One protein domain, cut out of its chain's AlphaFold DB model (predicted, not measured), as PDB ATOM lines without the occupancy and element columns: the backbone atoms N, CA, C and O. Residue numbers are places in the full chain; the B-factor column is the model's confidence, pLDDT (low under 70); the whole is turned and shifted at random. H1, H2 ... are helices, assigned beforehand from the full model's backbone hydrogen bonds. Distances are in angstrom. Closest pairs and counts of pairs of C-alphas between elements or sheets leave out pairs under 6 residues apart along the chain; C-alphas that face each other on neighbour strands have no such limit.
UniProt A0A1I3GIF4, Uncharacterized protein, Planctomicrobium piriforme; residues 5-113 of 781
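This is residues 5 to 113 of the 781 residues of an uncharacterized protein of Planctomicrobium piriforme (UniProt A0A1I3GIF4). This is a rounded body of short helices and long loops, with H4 nearest the middle, H5 packed on H4 and H1, and H2 and H3 touching no other helix, though H2 is near H4 and both come close to H1. The 109 printed residues include five named helices, H1 to H5 in order, and no named strand. The class is all helix, though under half, 45 residues, are in named elements. It is compact, radius of gyration of the C-alphas 12.4 A, spanning 35 by 29 by 26 A.

H1, residues 6 to 15, begins at C-alpha (43.927, 22.465, 211.471) and is 14.2 A long. H2 is residues 19 to 27, 12.1 A; H3, 37 to 42; H4, 74 to 80. H5, residues 99 to 111, 18.2 A, ends at C-alpha (33.936, 30.346, 210.788).

H1 touches H5 at a steep tilt of 51 degrees, opposite ways; the closest C-alphas, Val 8 and Val 105, are 6.0 A apart. H2 is near H4. H3 is close to but not clearly touching H1, C-alphas Val 9 and Leu 37 being closest at 7.2 A. The hairpin H4 and H5 touch through residues 102 to 106 of H5, closest C-alphas Phe 76 and Val 105, 6.5 A. In H1 to H5 every O i to N i+4 pair is within hydrogen-bond range.

The farthest C-alphas, Leu 91 and Gln 113, are 35.7 A apart. The printed part has no cut. Links H3 to H4 and H4 to H5 are long. No printed residue is under 70 in pLDDT.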
ATOM      1  N   ILE A   5      40.344  24.628 210.507       95.94
ATOM      2  CA  ILE A   5      40.175  23.393 211.275       95.94
ATOM      3  C   ILE A   5      41.503  22.804 211.779       95.94
ATOM      4  O   ILE A   5      41.496  22.067 212.762       95.94
ATOM      5  N   ASP A   6      42.647  23.122 211.163       96.50
ATOM      6  CA  ASP A   6      43.927  22.465 211.471       96.50
ATOM      7  C   ASP A   6      44.358  22.655 212.940       96.50
ATOM      8  O   ASP A   6      44.732  21.663 213.574       96.50
ATOM      9  N   PRO A   7      44.253  23.857 213.551       96.19
ATOM     10  CA  PRO A   7      44.528  24.026 214.978       96.19
ATOM     11  C   PRO A   7      43.574  23.227 215.878       96.19
ATOM     12  O   PRO A   7      43.990  22.717 216.916       96.19
ATOM     13  N   VAL A   8      42.307  23.071 215.475       97.81
ATOM     14  CA  VAL A   8      41.317  22.273 216.218       97.81
ATOM     15  C   VAL A   8      41.646  20.782 216.120       97.81
ATOM     16  O   VAL A   8      41.573  20.071 217.119       97.81
ATOM     17  N   VAL A   9      42.085  20.301 214.952       97.38
ATOM     18  CA  VAL A   9      42.576  18.922 214.773       97.38
ATOM     19  C   VAL A   9      43.807  18.665 215.636       97.38
ATOM     20  O   VAL A   9      43.871  17.636 216.312       97.38
ATOM     21  N   ALA A  10      44.771  19.590 215.645       96.94
ATOM     22  CA  ALA A  10      45.963  19.483 216.482       96.94
ATOM     23  C   ALA A  10      45.594  19.411 217.973       96.94
ATOM     24  O   ALA A  10      46.088  18.535 218.687       96.94
ATOM     25  N   LEU A  11      44.660  20.258 218.415       97.56
ATOM     26  CA  LEU A  11      44.126  20.246 219.772       97.56
ATOM     27  C   LEU A  11      43.447  18.912 220.112       97.56
ATOM     28  O   LEU A  11      43.809  18.274 221.097       97.56
ATOM     29  N   CYS A  12      42.500  18.446 219.292       97.94
ATOM     30  CA  CYS A  12      41.806  17.179 219.531       97.94
ATOM     31  C   CYS A  12      42.774  15.988 219.540       97.94
ATOM     32  O   CYS A  12      42.647  15.109 220.387       97.94
ATOM     33  N   THR A  13      43.785  15.991 218.667       96.69
ATOM     34  CA  THR A  13      44.834  14.959 218.626       96.69
ATOM     35  C   THR A  13      45.676  14.974 219.901       96.69
ATOM     36  O   THR A  13      45.934  13.918 220.479       96.69
ATOM     37  N   ARG A  14      46.053  16.165 220.386       97.06
ATOM     38  CA  ARG A  14      46.769  16.344 221.656       97.06
ATOM     39  C   ARG A  14      45.946  15.812 222.826       97.06
ATOM     40  O   ARG A  14      46.449  15.030 223.626       97.06
ATOM     41  N   PHE A  15      44.665  16.163 222.893       97.69
ATOM     42  CA  PHE A  15      43.768  15.723 223.965       97.69
ATOM     43  C   PHE A  15      43.427  14.237 223.887       97.69
ATOM     44  O   PHE A  15      43.284  13.585 224.917       97.69
ATOM     45  N   ALA A  16      43.412  13.661 222.686       96.38
ATOM     46  CA  ALA A  16      43.310  12.224 222.492       96.38
ATOM     47  C   ALA A  16      44.551  11.459 222.994       96.38
ATOM     48  O   ALA A  16      44.552  10.235 222.948       96.38
ATOM     49  N   THR A  17      45.613  12.097 223.490       97.06
ATOM     50  CA  THR A  17      46.702  11.367 224.169       97.06
ATOM     51  C   THR A  17      46.361  11.024 225.621       97.06
ATOM     52  O   THR A  17      46.858  10.023 226.126       97.06
ATOM     53  N   SER A  18      45.460  11.779 226.261       97.44
ATOM     54  CA  SER A  18      44.998  11.522 227.628       97.44
ATOM     55  C   SER A  18      43.816  10.555 227.637       97.44
ATOM     56  O   SER A  18      42.784  10.789 227.003       97.44
ATOM     57  N   ASP A  19      43.937   9.470 228.400       97.31
ATOM     58  CA  ASP A  19      42.852   8.499 228.562       97.31
ATOM     59  C   ASP A  19      41.656   9.086 229.324       97.31
ATOM     60  O   ASP A  19      40.512   8.724 229.038       97.31
ATOM     61  N   ARG A  20      41.897  10.056 230.217       97.06
ATOM     62  CA  ARG A  20      40.843  10.760 230.967       97.06
ATOM     63  C   ARG A  20      39.988  11.617 230.038       97.06
ATOM     64  O   ARG A  20      38.761  11.551 230.072       97.06
ATOM     65  N   TRP A  21      40.634  12.356 229.137       97.56
ATOM     66  CA  TRP A  21      39.946  13.163 228.127       97.56
ATOM     67  C   TRP A  21      39.228  12.321 227.080       97.56
ATOM     68  O   TRP A  21      38.085  12.624 226.734       97.56
ATOM     69  N   LYS A  22      39.847  11.231 226.611       96.69
ATOM     70  CA  LYS A  22      39.167  10.261 225.741       96.69
ATOM     71  C   LYS A  22      37.889   9.736 226.390       96.69
ATOM     72  O   LYS A  22      36.839   9.760 225.752       96.69
ATOM     73  N   ALA A  23      37.978   9.267 227.637       97.12
ATOM     74  CA  ALA A  23      36.841   8.711 228.361       97.12
ATOM     75  C   ALA A  23      35.717   9.743 228.521       97.12
ATOM     76  O   ALA A  23      34.555   9.425 228.266       97.12
ATOM     77  N   LEU A  24      36.071  10.984 228.872       97.88
ATOM     78  CA  LEU A  24      35.118  12.082 228.998       97.88
ATOM     79  C   LEU A  24      34.400  12.373 227.675       97.88
ATOM     80  O   LEU A  24      33.175  12.354 227.628       97.88
ATOM     81  N   MET A  25      35.131  12.581 226.579       98.00
ATOM     82  CA  MET A  25      34.501  12.936 225.302       98.00
ATOM     83  C   MET A  25      33.688  11.778 224.706       98.00
ATOM     84  O   MET A  25      32.582  12.003 224.208       98.00
ATOM     85  N   LEU A  26      34.164  10.531 224.831       97.38
ATOM     86  CA  LEU A  26      33.425   9.346 224.377       97.38
ATOM     87  C   LEU A  26      32.123   9.138 225.152       97.38
ATOM     88  O   LEU A  26      31.137   8.689 224.567       97.38
ATOM     89  N   LYS A  27      32.081   9.504 226.437       97.62
ATOM     90  CA  LYS A  27      30.859   9.465 227.251       97.62
ATOM     91  C   LYS A  27      29.761  10.392 226.710       97.62
ATOM     92  O   LYS A  27      28.585  10.082 226.886       97.62
ATOM     93  N   HIS A  28      30.133  11.454 225.991       97.56
ATOM     94  CA  HIS A  28      29.213  12.327 225.250       97.56
ATOM     95  C   HIS A  28      29.046  11.940 223.769       97.56
ATOM     96  O   HIS A  28      28.358  12.632 223.024       97.56
ATOM     97  N   GLY A  29      29.671  10.849 223.317       96.50
ATOM     98  CA  GLY A  29      29.607  10.377 221.932       96.50
ATOM     99  C   GLY A  29      30.627  11.003 220.974       96.50
ATOM    100  O   GLY A  29      30.558  10.726 219.781       96.50
ATOM    101  N   LEU A  30      31.584  11.808 221.454       97.69
ATOM    102  CA  LEU A  30      32.623  12.400 220.607       97.69
ATOM    103  C   LEU A  30      33.928  11.594 220.670       97.69
ATOM    104  O   LEU A  30      34.577  11.508 221.712       97.69
ATOM    105  N   ASN A  31      34.373  11.076 219.525       96.56
ATOM    106  CA  ASN A  31      35.713  10.513 219.380       96.56
ATOM    107  C   ASN A  31      36.697  11.588 218.887       96.56
ATOM    108  O   ASN A  31      36.690  11.944 217.710       96.56
ATOM    109  N   LEU A  32      37.579  12.062 219.773       95.62
ATOM    110  CA  LEU A  32      38.606  13.065 219.448       95.62
ATOM    111  C   LEU A  32      39.612  12.606 218.377       95.62
ATOM    112  O   LEU A  32      40.243  13.444 217.740       95.62
ATOM    113  N   ALA A  33      39.752  11.295 218.169       93.88
ATOM    114  CA  ALA A  33      40.628  10.691 217.165       93.88
ATOM    115  C   ALA A  33      39.852  10.182 215.932       93.88
ATOM    116  O   ALA A  33      40.315   9.281 215.229       93.88
ATOM    117  N   ALA A  34      38.644  10.698 215.680       94.56
ATOM    118  CA  ALA A  34      37.857  10.316 214.512       94.56
ATOM    119  C   ALA A  34      38.605  10.626 213.202       94.56
ATOM    120  O   ALA A  34      39.117  11.726 213.011       94.56
ATOM    121  N   ALA A  35      38.599   9.673 212.261       92.56
ATOM    122  CA  ALA A  35      39.252   9.835 210.958       92.56
ATOM    123  C   ALA A  35      38.675  11.007 210.139       92.56
ATOM    124  O   ALA A  35      39.398  11.654 209.389       92.56
ATOM    125  N   ASN A  36      37.377  11.292 210.303       94.75
ATOM    126  CA  ASN A  36      36.720  12.484 209.770       94.75
ATOM    127  C   ASN A  36      36.256  13.374 210.930       94.75
ATOM    128  O   ASN A  36      35.073  13.405 211.276       94.75
ATOM    129  N   LEU A  37      37.212  14.065 211.556       94.38
ATOM    130  CA  LEU A  37      36.933  14.961 212.674       94.38
ATOM    131  C   LEU A  37      35.919  16.069 212.323       94.38
ATOM    132  O   LEU A  37      35.018  16.275 213.128       94.38
ATOM    133  N   PRO A  38      35.964  16.740 211.148       93.94
ATOM    134  CA  PRO A  38      34.956  17.744 210.792       93.94
ATOM    135  C   PRO A  38      33.516  17.228 210.878       93.94
ATOM    136  O   PRO A  38      32.663  17.899 211.456       93.94
ATOM    137  N   GLN A  39      33.256  16.020 210.360       95.50
ATOM    138  CA  GLN A  39      31.935  15.398 210.458       95.50
ATOM    139  C   GLN A  39      31.578  15.106 211.918       95.50
ATOM    140  O   GLN A  39      30.527  15.546 212.379       95.50
ATOM    141  N   ALA A  40      32.491  14.469 212.660       96.56
ATOM    142  CA  ALA A  40      32.285  14.131 214.069       96.56
ATOM    143  C   ALA A  40      32.006  15.365 214.947       96.56
ATOM    144  O   ALA A  40      31.249  15.277 215.909       96.56
ATOM    145  N   LEU A  41      32.584  16.526 214.611       97.56
ATOM    146  CA  LEU A  41      32.325  17.775 215.326       97.56
ATOM    147  C   LEU A  41      30.914  18.338 215.063       97.56
ATOM    148  O   LEU A  41      30.370  19.039 215.919       97.56
ATOM    149  N   SER A  42      30.338  18.044 213.895       96.75
ATOM    150  CA  SER A  42      29.017  18.526 213.457       96.75
ATOM    151  C   SER A  42      27.861  17.562 213.748       96.75
ATOM    152  O   SER A  42      26.694  17.970 213.731       96.75
ATOM    153  N   ASP A  43      28.171  16.292 214.004       96.69
ATOM    154  CA  ASP A  43      27.183  15.259 214.293       96.69
ATOM    155  C   ASP A  43      26.451  15.525 215.612       96.69
ATOM    156  O   ASP A  43      26.975  16.145 216.542       96.69
ATOM    157  N   ALA A  44      25.208  15.048 215.685       97.19
ATOM    158  CA  ALA A  44      24.428  15.104 216.911       97.19
ATOM    159  C   ALA A  44      25.026  14.163 217.970       97.19
ATOM    160  O   ALA A  44      25.346  13.007 217.690       97.19
ATOM    161  N   LEU A  45      25.129  14.662 219.196       97.19
ATOM    162  CA  LEU A  45      25.723  14.003 220.349       97.19
ATOM    163  C   LEU A  45      24.684  13.791 221.455       97.19
ATOM    164  O   LEU A  45      23.752  14.581 221.624       97.19
ATOM    165  N   THR A  46      24.895  12.760 222.271       95.31
ATOM    166  CA  THR A  46      24.107  12.525 223.488       95.31
ATOM    167  C   THR A  46      24.865  13.088 224.681       95.31
ATOM    168  O   THR A  46      25.804  12.471 225.182       95.31
ATOM    169  N   ILE A  47      24.469  14.273 225.144       95.88
ATOM    170  CA  ILE A  47      25.193  14.982 226.204       95.88
ATOM    171  C   ILE A  47      24.682  14.585 227.591       95.88
ATOM    172  O   ILE A  47      23.562  14.931 227.969       95.88
ATOM    173  N   ASP A  48      25.528  13.912 228.374       95.19
ATOM    174  CA  ASP A  48      25.261  13.594 229.778       95.19
ATOM    175  C   ASP A  48      25.502  14.805 230.702       95.19
ATOM    176  O   ASP A  48      26.603  15.029 231.201       95.19
ATOM    177  N   ARG A  49      24.451  15.594 230.945       93.31
ATOM    178  CA  ARG A  49      24.492  16.769 231.839       93.31
ATOM    179  C   ARG A  49      24.508  16.420 233.331       93.31
ATOM    180  O   ARG A  49      24.554  17.325 234.157       93.31
ATOM    181  N   SER A  50      24.448  15.133 233.692       91.75
ATOM    182  CA  SER A  50      24.577  14.707 235.093       91.75
ATOM    183  C   SER A  50      26.032  14.666 235.569       91.75
ATOM    184  O   SER A  50      26.284  14.609 236.772       91.75
ATOM    185  N   LEU A  51      26.994  14.723 234.640       93.19
ATOM    186  CA  LEU A  51      28.414  14.783 234.964       93.19
ATOM    187  C   LEU A  51      28.793  16.127 235.592       93.19
ATOM    188  O   LEU A  51      28.286  17.189 235.220       93.19
ATOM    189  N   ASN A  52      29.739  16.076 236.529       89.81
ATOM    190  CA  ASN A  52      30.249  17.267 237.192       89.81
ATOM    191  C   ASN A  52      30.866  18.237 236.169       89.81
ATOM    192  O   ASN A  52      31.666  17.832 235.328       89.81
ATOM    193  N   GLY A  53      30.477  19.509 236.240       91.00
ATOM    194  CA  GLY A  53      30.900  20.547 235.298       91.00
ATOM    195  C   GLY A  53      30.049  20.688 234.033       91.00
ATOM    196  O   GLY A  53      30.284  21.636 233.299       91.00
ATOM    197  N   PHE A  54      29.059  19.813 233.796       93.69
ATOM    198  CA  PHE A  54      28.170  19.860 232.618       93.69
ATOM    199  C   PHE A  54      26.737  20.287 232.944       93.69
ATOM    200  O   PHE A  54      25.920  20.461 232.035       93.69
ATOM    201  N   GLY A  55      26.421  20.446 234.233       91.00
ATOM    202  CA  GLY A  55      25.086  20.815 234.703       91.00
ATOM    203  C   GLY A  55      24.602  22.159 234.162       91.00
ATOM    204  O   GLY A  55      23.394  22.345 234.030       91.00
ATOM    205  N   ASP A  56      25.534  23.047 233.796       91.06
ATOM    206  CA  ASP A  56      25.269  24.354 233.210       91.06
ATOM    207  C   ASP A  56      25.649  24.491 231.732       91.06
ATOM    208  O   ASP A  56      25.633  25.601 231.202       91.06
ATOM    209  N   PHE A  57      25.945  23.396 231.030       94.50
ATOM    210  CA  PHE A  57      26.046  23.423 229.573       94.50
ATOM    211  C   PHE A  57      24.669  23.696 228.947       94.50
ATOM    212  O   PHE A  57      23.661  23.136 229.392       94.50
ATOM    213  N   ALA A  58      24.609  24.520 227.892       92.50
ATOM    214  CA  ALA A  58      23.347  24.938 227.281       92.50
ATOM    215  C   ALA A  58      22.447  23.736 226.941       92.50
ATOM    216  O   ALA A  58      22.884  22.758 226.331       92.50
ATOM    217  N   ASN A  59      21.175  23.798 227.349       89.50
ATOM    218  CA  ASN A  59      20.232  22.675 227.257       89.50
ATOM    219  C   ASN A  59      19.947  22.224 225.815       89.50
ATOM    220  O   ASN A  59      19.669  21.052 225.576       89.50
ATOM    221  N   ASP A  60      20.042  23.141 224.860       90.06
ATOM    222  CA  ASP A  60      19.860  22.906 223.428       90.06
ATOM    223  C   ASP A  60      21.177  22.637 222.678       90.06
ATOM    224  O   ASP A  60      21.163  22.404 221.470       90.06
ATOM    225  N   GLY A  61      22.311  22.612 223.384       93.56
ATOM    226  CA  GLY A  61      23.585  22.147 222.847       93.56
ATOM    227  C   GLY A  61      23.563  20.637 222.601       93.56
ATOM    228  O   GLY A  61      23.435  19.843 223.538       93.56
ATOM    229  N   VAL A  62      23.691  20.239 221.335       96.00
ATOM    230  CA  VAL A  62      23.643  18.828 220.900       96.00
ATOM    231  C   VAL A  62      24.779  18.454 219.948       96.00
ATOM    232  O   VAL A  62      24.731  17.395 219.339       96.00
ATOM    233  N   ARG A  63      25.801  19.303 219.795       97.75
ATOM    234  CA  ARG A  63      26.946  19.079 218.897       97.75
ATOM    235  C   ARG A  63      28.261  19.408 219.589       97.75
ATOM    236  O   ARG A  63      28.283  20.146 220.577       97.75
ATOM    237  N   ALA A  64      29.371  18.907 219.046       98.00
ATOM    238  CA  ALA A  64      30.692  19.338 219.504       98.00
ATOM    239  C   ALA A  64      30.953  20.804 219.138       98.00
ATOM    240  O   ALA A  64      31.472  21.555 219.963       98.00
ATOM    241  N   ILE A  65      30.558  21.193 217.922       98.25
ATOM    242  CA  ILE A  65      30.635  22.551 217.388       98.25
ATOM    243  C   ILE A  65      29.263  22.931 216.829       98.25
ATOM    244  O   ILE A  65      28.800  22.363 215.840       98.25
ATOM    245  N   GLU A  66      28.623  23.910 217.461       97.12
ATOM    246  CA  GLU A  66      27.414  24.557 216.959       97.12
ATOM    247  C   GLU A  66      27.808  25.888 216.296       97.12
ATOM    248  O   GLU A  66      28.365  26.756 216.976       97.12
ATOM    249  N   PRO A  67      27.556  26.080 214.987       95.94
ATOM    250  CA  PRO A  67      28.023  27.264 214.275       95.94
ATOM    251  C   PRO A  67      27.568  28.581 214.915       95.94
ATOM    252  O   PRO A  67      26.383  28.813 215.141       95.94
ATOM    253  N   GLY A  68      28.532  29.459 215.192       94.81
ATOM    254  CA  GLY A  68      28.319  30.783 215.777       94.81
ATOM    255  C   GLY A  68      27.835  30.799 217.231       94.81
ATOM    256  O   GLY A  68      27.583  31.885 217.746       94.81
ATOM    257  N   LEU A  69      27.704  29.642 217.894       95.31
ATOM    258  CA  LEU A  69      27.129  29.527 219.239       95.31
ATOM    259  C   LEU A  69      28.092  28.792 220.191       95.31
ATOM    260  O   LEU A  69      27.983  27.573 220.377       95.31
ATOM    261  N   PRO A  70      29.034  29.515 220.830       96.56
ATOM    262  CA  PRO A  70      29.995  28.915 221.757       96.56
ATOM    263  C   PRO A  70      29.346  28.172 222.930       96.56
ATOM    264  O   PRO A  70      29.775  27.068 223.255       96.56
ATOM    265  N   SER A  71      28.273  28.708 223.522       94.62
ATOM    266  CA  SER A  71      27.557  28.066 224.637       94.62
ATOM    267  C   SER A  71      26.882  26.744 224.284       94.62
ATOM    268  O   SER A  71      26.682  25.917 225.171       94.62
ATOM    269  N   ARG A  72      26.577  26.509 223.001       95.75
ATOM    270  CA  ARG A  72      25.988  25.255 222.497       95.75
ATOM    271  C   ARG A  72      27.014  24.280 221.924       95.75
ATOM    272  O   ARG A  72      26.652  23.176 221.523       95.75
ATOM    273  N   SER A  73      28.282  24.676 221.890       98.12
ATOM    274  CA  SER A  73      29.386  23.869 221.377       98.12
ATOM    275  C   SER A  73      30.026  23.085 222.519       98.12
ATOM    276  O   SER A  73      30.773  23.656 223.316       98.12
ATOM    277  N   LEU A  74      29.757  21.775 222.605       98.38
ATOM    278  CA  LEU A  74      30.283  20.929 223.684       98.38
ATOM    279  C   LEU A  74      31.810  21.027 223.782       98.38
ATOM    280  O   LEU A  74      32.330  21.194 224.879       98.38
ATOM    281  N   LEU A  75      32.534  20.958 222.657       98.50
ATOM    282  CA  LEU A  75      33.999  20.980 222.683       98.50
ATOM    283  C   LEU A  75      34.516  22.260 223.348       98.50
ATOM    284  O   LEU A  75      35.416  22.198 224.180       98.50
ATOM    285  N   PHE A  76      33.916  23.408 223.032       98.44
ATOM    286  CA  PHE A  76      34.312  24.673 223.639       98.44
ATOM    287  C   PHE A  76      33.943  24.741 225.118       98.44
ATOM    288  O   PHE A  76      34.789  25.124 225.916       98.44
ATOM    289  N   HIS A  77      32.745  24.301 225.511       97.75
ATOM    290  CA  HIS A  77      32.347  24.263 226.921       97.75
ATOM    291  C   HIS A  77      33.301  23.412 227.772       97.75
ATOM    292  O   HIS A  77      33.801  23.889 228.787       97.75
ATOM    293  N   VAL A  78      33.608  22.183 227.343       96.75
ATOM    294  CA  VAL A  78      34.494  21.266 228.087       96.75
ATOM    295  C   VAL A  78      35.907  21.843 228.224       96.75
ATOM    296  O   VAL A  78      36.566  21.683 229.251       96.75
ATOM    297  N   LEU A  79      36.373  22.556 227.199       97.69
ATOM    298  CA  LEU A  79      37.683  23.195 227.209       97.69
ATOM    299  C   LEU A  79      37.706  24.511 227.995       97.69
ATOM    300  O   LEU A  79      38.710  24.780 228.641       97.69
ATOM    301  N   ALA A  80      36.657  25.330 227.956       96.56
ATOM    302  CA  ALA A  80      36.654  26.688 228.508       96.56
ATOM    303  C   ALA A  80      36.046  26.788 229.917       96.56
ATOM    304  O   ALA A  80      36.356  27.728 230.651       96.56
ATOM    305  N   SER A  81      35.185  25.843 230.307       94.38
ATOM    306  CA  SER A  81      34.547  25.833 231.624       94.38
ATOM    307  C   SER A  81      35.563  25.480 232.719       94.38
ATOM    308  O   SER A  81      36.186  24.415 232.654       94.38
ATOM    309  N   PRO A  82      35.714  26.315 233.764       91.19
ATOM    310  CA  PRO A  82      36.572  25.996 234.907       91.19
ATOM    311  C   PRO A  82      35.968  24.926 235.828       91.19
ATOM    312  O   PRO A  82      36.643  24.445 236.734       91.19
ATOM    313  N   ASN A  83      34.707  24.539 235.605       91.94
ATOM    314  CA  ASN A  83      34.022  23.516 236.396       91.94
ATOM    315  C   ASN A  83      34.199  22.103 235.820       91.94
ATOM    316  O   ASN A  83      33.895  21.123 236.499       91.94
ATOM    317  N   VAL A  84      34.742  21.976 234.605       94.38
ATOM    318  CA  VAL A  84      35.074  20.682 233.998       94.38
ATOM    319  C   VAL A  84      36.496  20.288 234.399       94.38
ATOM    320  O   VAL A  84      37.490  20.674 233.774       94.38
ATOM    321  N   LEU A  85      36.576  19.534 235.497       94.50
ATOM    322  CA  LEU A  85      37.830  19.152 236.155       94.50
ATOM    323  C   LEU A  85      38.012  17.645 236.311       94.50
ATOM    324  O   LEU A  85      39.078  17.221 236.748       94.50
ATOM    325  N   GLN A  86      36.994  16.840 236.008       95.44
ATOM    326  CA  GLN A  86      36.994  15.403 236.264       95.44
ATOM    327  C   GLN A  86      36.512  14.615 235.047       95.44
ATOM    328  O   GLN A  86      35.740  15.113 234.229       95.44
ATOM    329  N   ASP A  87      36.970  13.373 234.947       96.00
ATOM    330  CA  ASP A  87      36.459  12.385 234.004       96.00
ATOM    331  C   ASP A  87      35.153  11.727 234.522       96.00
ATOM    332  O   ASP A  87      34.709  12.004 235.642       96.00
ATOM    333  N   PRO A  88      34.515  10.824 233.748       96.44
ATOM    334  CA  PRO A  88      33.287  10.149 234.179       96.44
ATOM    335  C   PRO A  88      33.436   9.238 235.408       96.44
ATOM    336  O   PRO A  88      32.428   8.860 236.001       96.44
ATOM    337  N   ALA A  89      34.663   8.860 235.784       95.56
ATOM    338  CA  ALA A  89      34.954   8.086 236.991       95.56
ATOM    339  C   ALA A  89      35.232   8.985 238.214       95.56
ATOM    340  O   ALA A  89      35.476   8.475 239.308       95.56
ATOM    341  N   GLY A  90      35.192  10.312 238.046       94.69
ATOM    342  CA  GLY A  90      35.486  11.292 239.090       94.69
ATOM    343  C   GLY A  90      36.980  11.563 239.291       94.69
ATOM    344  O   GLY A  90      37.350  12.263 240.238       94.69
ATOM    345  N   LEU A  91      37.856  11.039 238.426       95.94
ATOM    346  CA  LEU A  91      39.294  11.292 238.501       95.94
ATOM    347  C   LEU A  91      39.622  12.669 237.901       95.94
ATOM    348  O   LEU A  91      39.055  13.020 236.866       95.94
ATOM    349  N   PRO A  92      40.543  13.455 238.494       96.38
ATOM    350  CA  PRO A  92      40.911  14.770 237.969       96.38
ATOM    351  C   PRO A  92      41.450  14.706 236.537       96.38
ATOM    352  O   PRO A  92      42.210  13.799 236.216       96.38
ATOM    353  N   LEU A  93      41.142  15.675 235.685       96.62
ATOM    354  CA  LEU A  93      41.753  15.799 234.359       96.62
ATOM    355  C   LEU A  93      43.239  16.182 234.478       96.62
ATOM    356  O   LEU A  93      43.660  16.802 235.452       96.62
ATOM    357  N   ASP A  94      44.044  15.772 233.499       95.25
ATOM    358  CA  ASP A  94      45.515  15.866 233.508       95.25
ATOM    359  C   ASP A  94      46.098  16.747 232.391       95.25
ATOM    360  O   ASP A  94      47.311  16.925 232.300       95.25
ATOM    361  N   LEU A  95      45.240  17.316 231.547       96.50
ATOM    362  CA  LEU A  95      45.619  18.135 230.402       96.50
ATOM    363  C   LEU A  95      44.623  19.279 230.231       96.50
ATOM    364  O   LEU A  95      43.423  19.077 230.398       96.50
ATOM    365  N   PHE A  96      45.106  20.469 229.875       97.25
ATOM    366  CA  PHE A  96      44.278  21.668 229.765       97.25
ATOM    367  C   PHE A  96      44.710  22.550 228.580       97.25
ATOM    368  O   PHE A  96      45.866  22.473 228.141       97.25
ATOM    369  N   PRO A  97      43.786  23.352 228.019       97.44
ATOM    370  CA  PRO A  97      44.072  24.194 226.870       97.44
ATOM    371  C   PRO A  97      44.817  25.467 227.281       97.44
ATOM    372  O   PRO A  97      44.584  26.047 228.349       97.44
ATOM    373  N   THR A  98      45.688  25.915 226.387       97.81
ATOM    374  CA  THR A  98      46.229  27.275 226.381       97.81
ATOM    375  C   THR A  98      45.145  28.269 225.939       97.81
ATOM    376  O   THR A  98      44.187  27.882 225.256       97.81
ATOM    377  N   PRO A  99      45.267  29.564 226.278       97.50
ATOM    378  CA  PRO A  99      44.349  30.575 225.759       97.50
ATOM    379  C   PRO A  99      44.302  30.654 224.225       97.50
ATOM    380  O   PRO A  99      43.221  30.848 223.670       97.50
ATOM    381  N   ALA A 100      45.425  30.443 223.531       97.88
ATOM    382  CA  ALA A 100      45.469  30.423 222.070       97.88
ATOM    383  C   ALA A 100      44.677  29.249 221.468       97.88
ATOM    384  O   ALA A 100      43.997  29.410 220.454       97.88
ATOM    385  N   GLU A 101      44.703  28.074 222.100       98.19
ATOM    386  CA  GLU A 101      43.886  26.934 221.669       98.19
ATOM    387  C   GLU A 101      42.388  27.176 221.902       98.19
ATOM    388  O   GLU A 101      41.575  26.814 221.050       98.19
ATOM    389  N   LEU A 102      42.013  27.827 223.012       97.94
ATOM    390  CA  LEU A 102      40.630  28.263 223.233       97.94
ATOM    391  C   LEU A 102      40.185  29.253 222.149       97.94
ATOM    392  O   LEU A 102      39.091  29.113 221.600       97.94
ATOM    393  N   ASP A 103      41.042  30.218 221.805       97.88
ATOM    394  CA  ASP A 103      40.778  31.182 220.736       97.88
ATOM    395  C   ASP A 103      40.585  30.492 219.379       97.88
ATOM    396  O   ASP A 103      39.667  30.843 218.639       97.88
ATOM    397  N   ALA A 104      41.388  29.468 219.079       98.12
ATOM    398  CA  ALA A 104      41.288  28.700 217.844       98.12
ATOM    399  C   ALA A 104      39.957  27.937 217.720       98.12
ATOM    400  O   ALA A 104      39.333  27.967 216.656       98.12
ATOM    401  N   VAL A 105      39.488  27.297 218.799       98.56
ATOM    402  CA  VAL A 105      38.173  26.628 218.809       98.56
ATOM    403  C   VAL A 105      37.046  27.649 218.661       98.56
ATOM    404  O   VAL A 105      36.118  27.422 217.887       98.56
ATOM    405  N   GLU A 106      37.140  28.797 219.336       98.25
ATOM    406  CA  GLU A 106      36.170  29.884 219.177       98.25
ATOM    407  C   GLU A 106      36.146  30.417 217.732       98.25
ATOM    408  O   GLU A 106      35.074  30.593 217.156       98.25
ATOM    409  N   ASN A 107      37.311  30.620 217.106       98.19
ATOM    410  CA  ASN A 107      37.402  31.040 215.704       98.19
ATOM    411  C   ASN A 107      36.750  30.005 214.778       98.19
ATOM    412  O   ASN A 107      35.982  30.372 213.888       98.19
ATOM    413  N   TYR A 108      36.973  28.708 215.020       98.44
ATOM    414  CA  TYR A 108      36.315  27.648 214.256       98.44
ATOM    415  C   TYR A 108      34.789  27.657 214.430       98.44
ATOM    416  O   TYR A 108      34.074  27.547 213.436       98.44
ATOM    417  N   ILE A 109      34.276  27.876 215.648       98.38
ATOM    418  CA  ILE A 109      32.830  28.021 215.902       98.38
ATOM    419  C   ILE A 109      32.228  29.126 215.036       98.38
ATOM    420  O   ILE A 109      31.185  28.916 214.415       98.38
ATOM    421  N   PHE A 110      32.868  30.294 214.969       97.62
ATOM    422  CA  PHE A 110      32.353  31.404 214.168       97.62
ATOM    423  C   PHE A 110      32.568  31.206 212.658       97.62
ATOM    424  O   PHE A 110      31.718  31.641 211.889       97.62
ATOM    425  N   GLY A 111      33.624  30.516 212.217       96.94
ATOM    426  CA  GLY A 111      33.936  30.346 210.788       96.94
ATOM    427  C   GLY A 111      33.355  29.111 210.096       96.94
ATOM    428  O   GLY A 111      33.293  29.072 208.867       96.94
ATOM    429  N   VAL A 112      32.932  28.084 210.845       95.88
ATOM    430  CA  VAL A 112      32.528  26.791 210.256       95.88
ATOM    431  C   VAL A 112      31.335  26.927 209.301       95.88
ATOM    432  O   VAL A 112      31.310  26.307 208.236       95.88
ATOM    433  N   GLN A 113      30.369  27.788 209.632       92.12
ATOM    434  CA  GLN A 113      29.329  28.213 208.704       92.12
ATOM    435  C   GLN A 113      29.838  29.477 208.018       92.12
ATOM    436  O   GLN A 113      29.819  30.550 208.609       92.12
TER     437      GLN A 113